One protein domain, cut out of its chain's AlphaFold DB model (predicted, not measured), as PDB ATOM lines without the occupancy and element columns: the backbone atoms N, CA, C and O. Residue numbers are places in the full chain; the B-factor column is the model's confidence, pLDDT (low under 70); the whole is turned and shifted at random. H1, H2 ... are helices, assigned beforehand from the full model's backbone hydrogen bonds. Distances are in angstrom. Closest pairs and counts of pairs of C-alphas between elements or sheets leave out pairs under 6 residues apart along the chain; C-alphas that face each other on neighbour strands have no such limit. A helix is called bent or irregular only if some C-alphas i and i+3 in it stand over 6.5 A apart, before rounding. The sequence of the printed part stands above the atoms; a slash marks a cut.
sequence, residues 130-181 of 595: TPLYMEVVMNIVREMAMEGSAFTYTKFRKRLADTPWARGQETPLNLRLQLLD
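This is residues 130 to 181 of the 595 residues of an uncharacterized protein of Monosporascus sp. CRB-8-3 (UniProt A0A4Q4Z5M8). Three helices make this domain: H1, the longest, and H3 form a V whose narrow end is at Tyr 133 and Glu 170, and H2 lies toward the open side of that V, set to one side of it, and packs across the middle of H1 with residues 137 to 141 of H1. The link from H1 to H2 folds back past the far end of H1, where residues 145 to 150 stick out, and the link from H2 to H3 returns to the narrow end of the V. The printed part has 52 residues with three named helices in the order H1, H2, H3 along the chain and no named strand, and its class is all helix. The whole is compact, with a radius of gyration of the C-alphas of 11.1 A, and spans 31 by 21 by 20 A along its three main axes.

Begin with H1, the longest helix, residues 133 to 146. Find C-alpha 133 at (-51.332, -55.114, 15.052); from there H1 runs 20.2 A to C-alpha 146 at (-42.457, -41.025, 3.688), and along the way y rises while z falls. Look next at H2, residues 153 to 162, which measures 14.4 A from its first to its last C-alpha; read its x column, which goes from -42.027 at C-alpha 153 to -55.810 at C-alpha 162. The last helix is H3, residues 170 to 181, 15.7 A from first to last C-alpha. It starts at C-alpha 170 at (-54.949, -52.944, 20.335) and ends at C-alpha 181 at (-43.553, -46.244, 28.829), the last printed residue. None of the three helices is bent or irregular.

Start again from H1 and look at its residues 137 to 141, with which alone it touches H2. The closest C-alphas of the two are those of Ile 140 and Arg 159, 7.1 A apart. H1 and H2 stand at a steep tilt of 60 degrees and run opposite ways, with 11.0 A from centre to centre. Now go back to the first residue of H1: the C-alphas of Tyr 133 and Glu 170, the closest of H1 and H3, are 6.8 A apart. H1 and H3 are close but not clearly touching, with 2 pairs of C-alphas within 8 A. Their lines stand at a steep tilt of 62 degrees, the two helices run the same way, and their centres are 16.3 A apart. H2 and H3 are near each other, with 5 pairs of C-alphas within 10 A and no pair within 8 A. Turn to the backbone N and O atoms: in H1, H2 and H3 every O i to N i+4 pair inside the helix is within hydrogen-bond range.

The two C-alphas farthest apart are those of Gly 148, in the link after H1, and Gly 168, in the link before H3, at 31.5 A. From the first to the last printed C-alpha, Thr 130 to Asp 181, the distance is 22.8 A. The link from H1 to H2, residues 147 to 152, and the link from H2 to H3, residues 163 to 169, are both short. Residues 145 to 150, of which 145 and 146 belong to H1, stand free: no C-alpha 8 or more residues away along the chain comes within 10 A of theirs. The printed part runs from residue 130 to residue 181 and has no cut. Read the B-factor column for the model's confidence: the mean pLDDT of the printed part is 85.6, and one residue, Thr 130, is under 70.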
ATOM      1  N   THR A 130     -46.896 -63.240  12.048       68.62
ATOM      2  CA  THR A 130     -46.761 -61.856  12.507       68.62
ATOM      3  C   THR A 130     -48.064 -61.404  13.190       68.62
ATOM      4  O   THR A 130     -49.147 -61.638  12.646       68.62
ATOM      5  N   PRO A 131     -48.012 -60.760  14.372       74.94
ATOM      6  CA  PRO A 131     -49.211 -60.231  15.014       74.94
ATOM      7  C   PRO A 131     -49.924 -59.205  14.127       74.94
ATOM      8  O   PRO A 131     -49.283 -58.322  13.570       74.94
ATOM      9  N   LEU A 132     -51.255 -59.263  14.038       77.56
ATOM     10  CA  LEU A 132     -52.024 -58.389  13.137       77.56
ATOM     11  C   LEU A 132     -51.845 -56.887  13.431       77.56
ATOM     12  O   LEU A 132     -51.888 -56.072  12.516       77.56
ATOM     13  N   TYR A 133     -51.594 -56.511  14.690       81.75
ATOM     14  CA  TYR A 133     -51.332 -55.114  15.052       81.75
ATOM     15  C   TYR A 133     -50.049 -54.565  14.407       81.75
ATOM     16  O   TYR A 133     -49.908 -53.353  14.248       81.75
ATOM     17  N   MET A 134     -49.117 -55.435  14.005       84.38
ATOM     18  CA  MET A 134     -47.862 -55.017  13.387       84.38
ATOM     19  C   MET A 134     -48.041 -54.483  11.980       84.38
ATOM     20  O   MET A 134     -47.275 -53.617  11.581       84.38
ATOM     21  N   GLU A 135     -49.047 -54.944  11.237       83.12
ATOM     22  CA  GLU A 135     -49.351 -54.374   9.924       83.12
ATOM     23  C   GLU A 135     -49.710 -52.888  10.061       83.12
ATOM     24  O   GLU A 135     -49.180 -52.041   9.340       83.12
ATOM     25  N   VAL A 136     -50.517 -52.562  11.075       86.81
ATOM     26  CA  VAL A 136     -50.892 -51.188  11.421       86.81
ATOM     27  C   VAL A 136     -49.670 -50.378  11.862       86.81
ATOM     28  O   VAL A 136     -49.419 -49.301  11.322       86.81
ATOM     29  N   VAL A 137     -48.861 -50.911  12.787       88.25
ATOM     30  CA  VAL A 137     -47.630 -50.250  13.259       88.25
ATOM     31  C   VAL A 137     -46.672 -49.968  12.097       88.25
ATOM     32  O   VAL A 137     -46.158 -48.856  11.983       88.25
ATOM     33  N   MET A 138     -46.456 -50.940  11.207       87.75
ATOM     34  CA  MET A 138     -45.568 -50.798  10.051       87.75
ATOM     35  C   MET A 138     -46.099 -49.788   9.036       87.75
ATOM     36  O   MET A 138     -45.302 -49.051   8.457       87.75
ATOM     37  N   ASN A 139     -47.416 -49.715   8.830       88.50
ATOM     38  CA  ASN A 139     -48.021 -48.694   7.975       88.50
ATOM     39  C   ASN A 139     -47.793 -47.288   8.544       88.50
ATOM     40  O   ASN A 139     -47.279 -46.435   7.825       88.50
ATOM     41  N   ILE A 140     -48.041 -47.079   9.842       89.69
ATOM     42  CA  ILE A 140     -47.797 -45.790  10.514       89.69
ATOM     43  C   ILE A 140     -46.323 -45.389  10.403       89.69
ATOM     44  O   ILE A 140     -46.005 -44.259  10.031       89.69
ATOM     45  N   VAL A 141     -45.412 -46.315  10.703       88.88
ATOM     46  CA  VAL A 141     -43.963 -46.092  10.600       88.88
ATOM     47  C   VAL A 141     -43.558 -45.739   9.165       88.88
ATOM     48  O   VAL A 141     -42.758 -44.823   8.965       88.88
ATOM     49  N   ARG A 142     -44.110 -46.433   8.162       88.50
ATOM     50  CA  ARG A 142     -43.822 -46.179   6.743       88.50
ATOM     51  C   ARG A 142     -44.310 -44.800   6.316       88.50
ATOM     52  O   ARG A 142     -43.557 -44.081   5.669       88.50
ATOM     53  N   GLU A 143     -45.518 -44.408   6.705       90.56
ATOM     54  CA  GLU A 143     -46.056 -43.071   6.434       90.56
ATOM     55  C   GLU A 143     -45.205 -41.978   7.087       90.56
ATOM     56  O   GLU A 143     -44.829 -41.013   6.427       90.56
ATOM     57  N   MET A 144     -44.826 -42.160   8.357       89.38
ATOM     58  CA  MET A 144     -43.926 -41.233   9.051       89.38
ATOM     59  C   MET A 144     -42.583 -41.088   8.325       89.38
ATOM     60  O   MET A 144     -42.059 -39.980   8.223       89.38
ATOM     61  N   ALA A 145     -42.037 -42.188   7.796       87.25
ATOM     62  CA  ALA A 145     -40.808 -42.164   7.009       87.25
ATOM     63  C   ALA A 145     -40.992 -41.464   5.647       87.25
ATOM     64  O   ALA A 145     -40.110 -40.720   5.221       87.25
ATOM     65  N   MET A 146     -42.136 -41.658   4.978       89.69
ATOM     66  CA  MET A 146     -42.457 -41.025   3.688       89.69
ATOM     67  C   MET A 146     -42.618 -39.502   3.783       89.69
ATOM     68  O   MET A 146     -42.374 -38.799   2.808       89.69
ATOM     69  N   GLU A 147     -42.981 -38.977   4.952       88.50
ATOM     70  CA  GLU A 147     -43.071 -37.532   5.205       88.50
ATOM     71  C   GLU A 147     -41.705 -36.843   5.339       88.50
ATOM     72  O   GLU A 147     -41.639 -35.617   5.423       88.50
ATOM     73  N   GLY A 148     -40.612 -37.610   5.409       78.88
ATOM     74  CA  GLY A 148     -39.251 -37.080   5.522       78.88
ATOM     75  C   GLY A 148     -38.931 -36.416   6.866       78.88
ATOM     76  O   GLY A 148     -37.862 -35.825   7.014       78.88
ATOM     77  N   SER A 149     -39.826 -36.499   7.857       79.38
ATOM     78  CA  SER A 149     -39.575 -35.972   9.201       79.38
ATOM     79  C   SER A 149     -38.902 -37.019  10.092       79.38
ATOM     80  O   SER A 149     -39.180 -38.212   9.979       79.38
ATOM     81  N   ALA A 150     -38.024 -36.579  10.999       83.12
ATOM     82  CA  ALA A 150     -37.405 -37.478  11.968       83.12
ATOM     83  C   ALA A 150     -38.474 -38.174  12.829       83.12
ATOM     84  O   ALA A 150     -39.434 -37.537  13.291       83.12
ATOM     85  N   PHE A 151     -38.292 -39.478  13.042       86.44
ATOM     86  CA  PHE A 151     -39.150 -40.263  13.918       86.44
ATOM     87  C   PHE A 151     -39.022 -39.758  15.359       86.44
ATOM     88  O   PHE A 151     -37.924 -39.524  15.852       86.44
ATOM     89  N   THR A 152     -40.157 -39.602  16.034       87.00
ATOM     90  CA  THR A 152     -40.227 -39.251  17.457       87.00
ATOM     91  C   THR A 152     -41.329 -40.074  18.094       87.00
ATOM     92  O   THR A 152     -42.430 -40.153  17.526       87.00
ATOM     93  N   TYR A 153     -41.068 -40.623  19.276       87.25
ATOM     94  CA  TYR A 153     -42.027 -41.470  19.977       87.25
ATOM     95  C   TYR A 153     -43.364 -40.761  20.231       87.25
ATOM     96  O   TYR A 153     -44.425 -41.357  20.045       87.25
ATOM     97  N   THR A 154     -43.347 -39.463  20.543       87.56
ATOM     98  CA  THR A 154     -44.567 -38.678  20.786       87.56
ATOM     99  C   THR A 154     -45.470 -38.604  19.549       87.56
ATOM    100  O   THR A 154     -46.680 -38.821  19.649       87.56
ATOM    101  N   LYS A 155     -44.905 -38.358  18.355       89.12
ATOM    102  CA  LYS A 155     -45.677 -38.372  17.096       89.12
ATOM    103  C   LYS A 155     -46.240 -39.758  16.796       89.12
ATOM    104  O   LYS A 155     -47.399 -39.867  16.403       89.12
ATOM    105  N   PHE A 156     -45.434 -40.800  16.999       90.19
ATOM    106  CA  PHE A 156     -45.860 -42.183  16.802       90.19
ATOM    107  C   PHE A 156     -47.041 -42.538  17.716       90.19
ATOM    108  O   PHE A 156     -48.060 -43.037  17.242       90.19
ATOM    109  N   ARG A 157     -46.967 -42.180  19.003       88.81
ATOM    110  CA  ARG A 157     -48.054 -42.374  19.977       88.81
ATOM    111  C   ARG A 157     -49.327 -41.627  19.607       88.81
ATOM    112  O   ARG A 157     -50.408 -42.184  19.756       88.81
ATOM    113  N   LYS A 158     -49.206 -40.401  19.088       90.44
ATOM    114  CA  LYS A 158     -50.358 -39.635  18.598       90.44
ATOM    115  C   LYS A 158     -51.056 -40.351  17.436       90.44
ATOM    116  O   LYS A 158     -52.260 -40.550  17.491       90.44
ATOM    117  N   ARG A 159     -50.301 -40.826  16.438       90.25
ATOM    118  CA  ARG A 159     -50.872 -41.567  15.296       90.25
ATOM    119  C   ARG A 159     -51.522 -42.882  15.702       90.25
ATOM    120  O   ARG A 159     -52.575 -43.217  15.175       90.25
ATOM    121  N   LEU A 160     -50.923 -43.609  16.646       90.31
ATOM    122  CA  LEU A 160     -51.525 -44.830  17.185       90.31
ATOM    123  C   LEU A 160     -52.883 -44.564  17.849       90.31
ATOM    124  O   LEU A 160     -53.791 -45.375  17.691       90.31
ATOM    125  N   ALA A 161     -53.020 -43.440  18.559       88.69
ATOM    126  CA  ALA A 161     -54.278 -43.037  19.188       88.69
ATOM    127  C   ALA A 161     -55.342 -42.601  18.164       88.69
ATOM    128  O   ALA A 161     -56.527 -42.831  18.385       88.69
ATOM    129  N   ASP A 162     -54.921 -42.015  17.040       89.69
ATOM    130  CA  ASP A 162     -55.810 -41.580  15.954       89.69
ATOM    131  C   ASP A 162     -56.214 -42.738  15.006       89.69
ATOM    132  O   ASP A 162     -57.059 -42.559  14.125       89.69
ATOM    133  N   THR A 163     -55.621 -43.930  15.157       88.75
ATOM    134  CA  THR A 163     -55.843 -45.069  14.254       88.75
ATOM    135  C   THR A 163     -57.029 -45.933  14.702       88.75
ATOM    136  O   THR A 163     -57.074 -46.362  15.856       88.75
ATOM    137  N   PRO A 164     -57.976 -46.268  13.804       86.06
ATOM    138  CA  PRO A 164     -59.057 -47.192  14.128       86.06
ATOM    139  C   PRO A 164     -58.543 -48.638  14.207       86.06
ATOM    140  O   PRO A 164     -58.089 -49.206  13.213       86.06
ATOM    141  N   TRP A 165     -58.648 -49.256  15.384       86.31
ATOM    142  CA  TRP A 165     -58.219 -50.638  15.615       86.31
ATOM    143  C   TRP A 165     -59.327 -51.652  15.331       86.31
ATOM    144  O   TRP A 165     -60.481 -51.469  15.726       86.31
ATOM    145  N   ALA A 166     -58.971 -52.785  14.719       83.88
ATOM    146  CA  ALA A 166     -59.872 -53.930  14.690       83.88
ATOM    147  C   ALA A 166     -59.958 -54.585  16.082       83.88
ATOM    148  O   ALA A 166     -59.007 -54.562  16.873       83.88
ATOM    149  N   ARG A 167     -61.109 -55.199  16.385       79.81
ATOM    150  CA  ARG A 167     -61.413 -55.778  17.705       79.81
ATOM    151  C   ARG A 167     -60.298 -56.731  18.168       79.81
ATOM    152  O   ARG A 167     -60.039 -57.745  17.526       79.81
ATOM    153  N   GLY A 168     -59.667 -56.413  19.301       76.44
ATOM    154  CA  GLY A 168     -58.645 -57.246  19.948       76.44
ATOM    155  C   GLY A 168     -57.199 -57.060  19.462       76.44
ATOM    156  O   GLY A 168     -56.310 -57.682  20.037       76.44
ATOM    157  N   GLN A 169     -56.931 -56.214  18.458       80.50
ATOM    158  CA  GLN A 169     -55.557 -55.927  18.003       80.50
ATOM    159  C   GLN A 169     -54.811 -54.946  18.914       80.50
ATOM    160  O   GLN A 169     -53.596 -55.037  19.057       80.50
ATOM    161  N   GLU A 170     -55.538 -54.021  19.538       83.69
ATOM    162  CA  GLU A 170     -54.949 -52.944  20.335       83.69
ATOM    163  C   GLU A 170     -54.366 -53.447  21.666       83.69
ATOM    164  O   GLU A 170     -53.318 -52.986  22.111       83.69
ATOM    165  N   THR A 171     -55.011 -54.431  22.303       85.19
ATOM    166  CA  THR A 171     -54.635 -54.888  23.651       85.19
ATOM    167  C   THR A 171     -53.197 -55.420  23.730       85.19
ATOM    168  O   THR A 171     -52.460 -54.951  24.597       85.19
ATOM    169  N   PRO A 172     -52.739 -56.337  22.850       82.88
ATOM    170  CA  PRO A 172     -51.358 -56.824  22.890       82.88
ATOM    171  C   PRO A 172     -50.323 -55.720  22.647       82.88
ATOM    172  O   PRO A 172     -49.279 -55.704  23.296       82.88
ATOM    173  N   LEU A 173     -50.623 -54.781  21.745       85.50
ATOM    174  CA  LEU A 173     -49.758 -53.636  21.473       85.50
ATOM    175  C   LEU A 173     -49.655 -52.714  22.693       85.50
ATOM    176  O   LEU A 173     -48.558 -52.312  23.073       85.50
ATOM    177  N   ASN A 174     -50.784 -52.408  23.333       86.62
ATOM    178  CA  ASN A 174     -50.811 -51.558  24.519       86.62
ATOM    179  C   ASN A 174     -49.995 -52.155  25.672       86.62
ATOM    180  O   ASN A 174     -49.300 -51.399  26.341       86.62
ATOM    181  N   LEU A 175     -49.990 -53.479  25.856       83.88
ATOM    182  CA  LEU A 175     -49.121 -54.137  26.846       83.88
ATOM    183  C   LEU A 175     -47.628 -53.914  26.538       83.88
ATOM    184  O   LEU A 175     -46.857 -53.569  27.431       83.88
ATOM    185  N   ARG A 176     -47.216 -54.030  25.267       85.25
ATOM    186  CA  ARG A 176     -45.828 -53.751  24.842       85.25
ATOM    187  C   ARG A 176     -45.447 -52.282  25.021       85.25
ATOM    188  O   ARG A 176     -44.339 -51.976  25.457       85.25
ATOM    189  N   LEU A 177     -46.359 -51.368  24.696       87.50
ATOM    190  CA  LEU A 177     -46.137 -49.933  24.873       87.50
ATOM    191  C   LEU A 177     -46.084 -49.543  26.354       87.50
ATOM    192  O   LEU A 177     -45.257 -48.713  26.706       87.50
ATOM    193  N   GLN A 178     -46.895 -50.168  27.213       86.00
ATOM    194  CA  GLN A 178     -46.860 -49.958  28.664       86.00
ATOM    195  C   GLN A 178     -45.514 -50.355  29.272       86.00
ATOM    196  O   GLN A 178     -44.989 -49.610  30.102       86.00
ATOM    197  N   LEU A 179     -44.932 -51.479  28.831       85.75
ATOM    198  CA  LEU A 179     -43.577 -51.860  29.227       85.75
ATOM    199  C   LEU A 179     -42.601 -50.731  28.887       85.75
ATOM    200  O   LEU A 179     -41.929 -50.221  29.775       85.75
ATOM    201  N   LEU A 180     -42.573 -50.273  27.634       87.12
ATOM    202  CA  LEU A 180     -41.668 -49.198  27.220       87.12
ATOM    203  C   LEU A 180     -41.919 -47.878  27.949       87.12
ATOM    204  O   LEU A 180     -40.958 -47.242  28.370       87.12
ATOM    205  N   ASP A 181     -43.177 -47.478  28.131       86.56
ATOM    206  CA  ASP A 181     -43.553 -46.244  28.829       86.56
ATOM    207  C   ASP A 181     -42.937 -46.180  30.241       86.56
ATOM    208  O   ASP A 181     -42.571 -45.096  30.715       86.56
TER     209      ASP A 181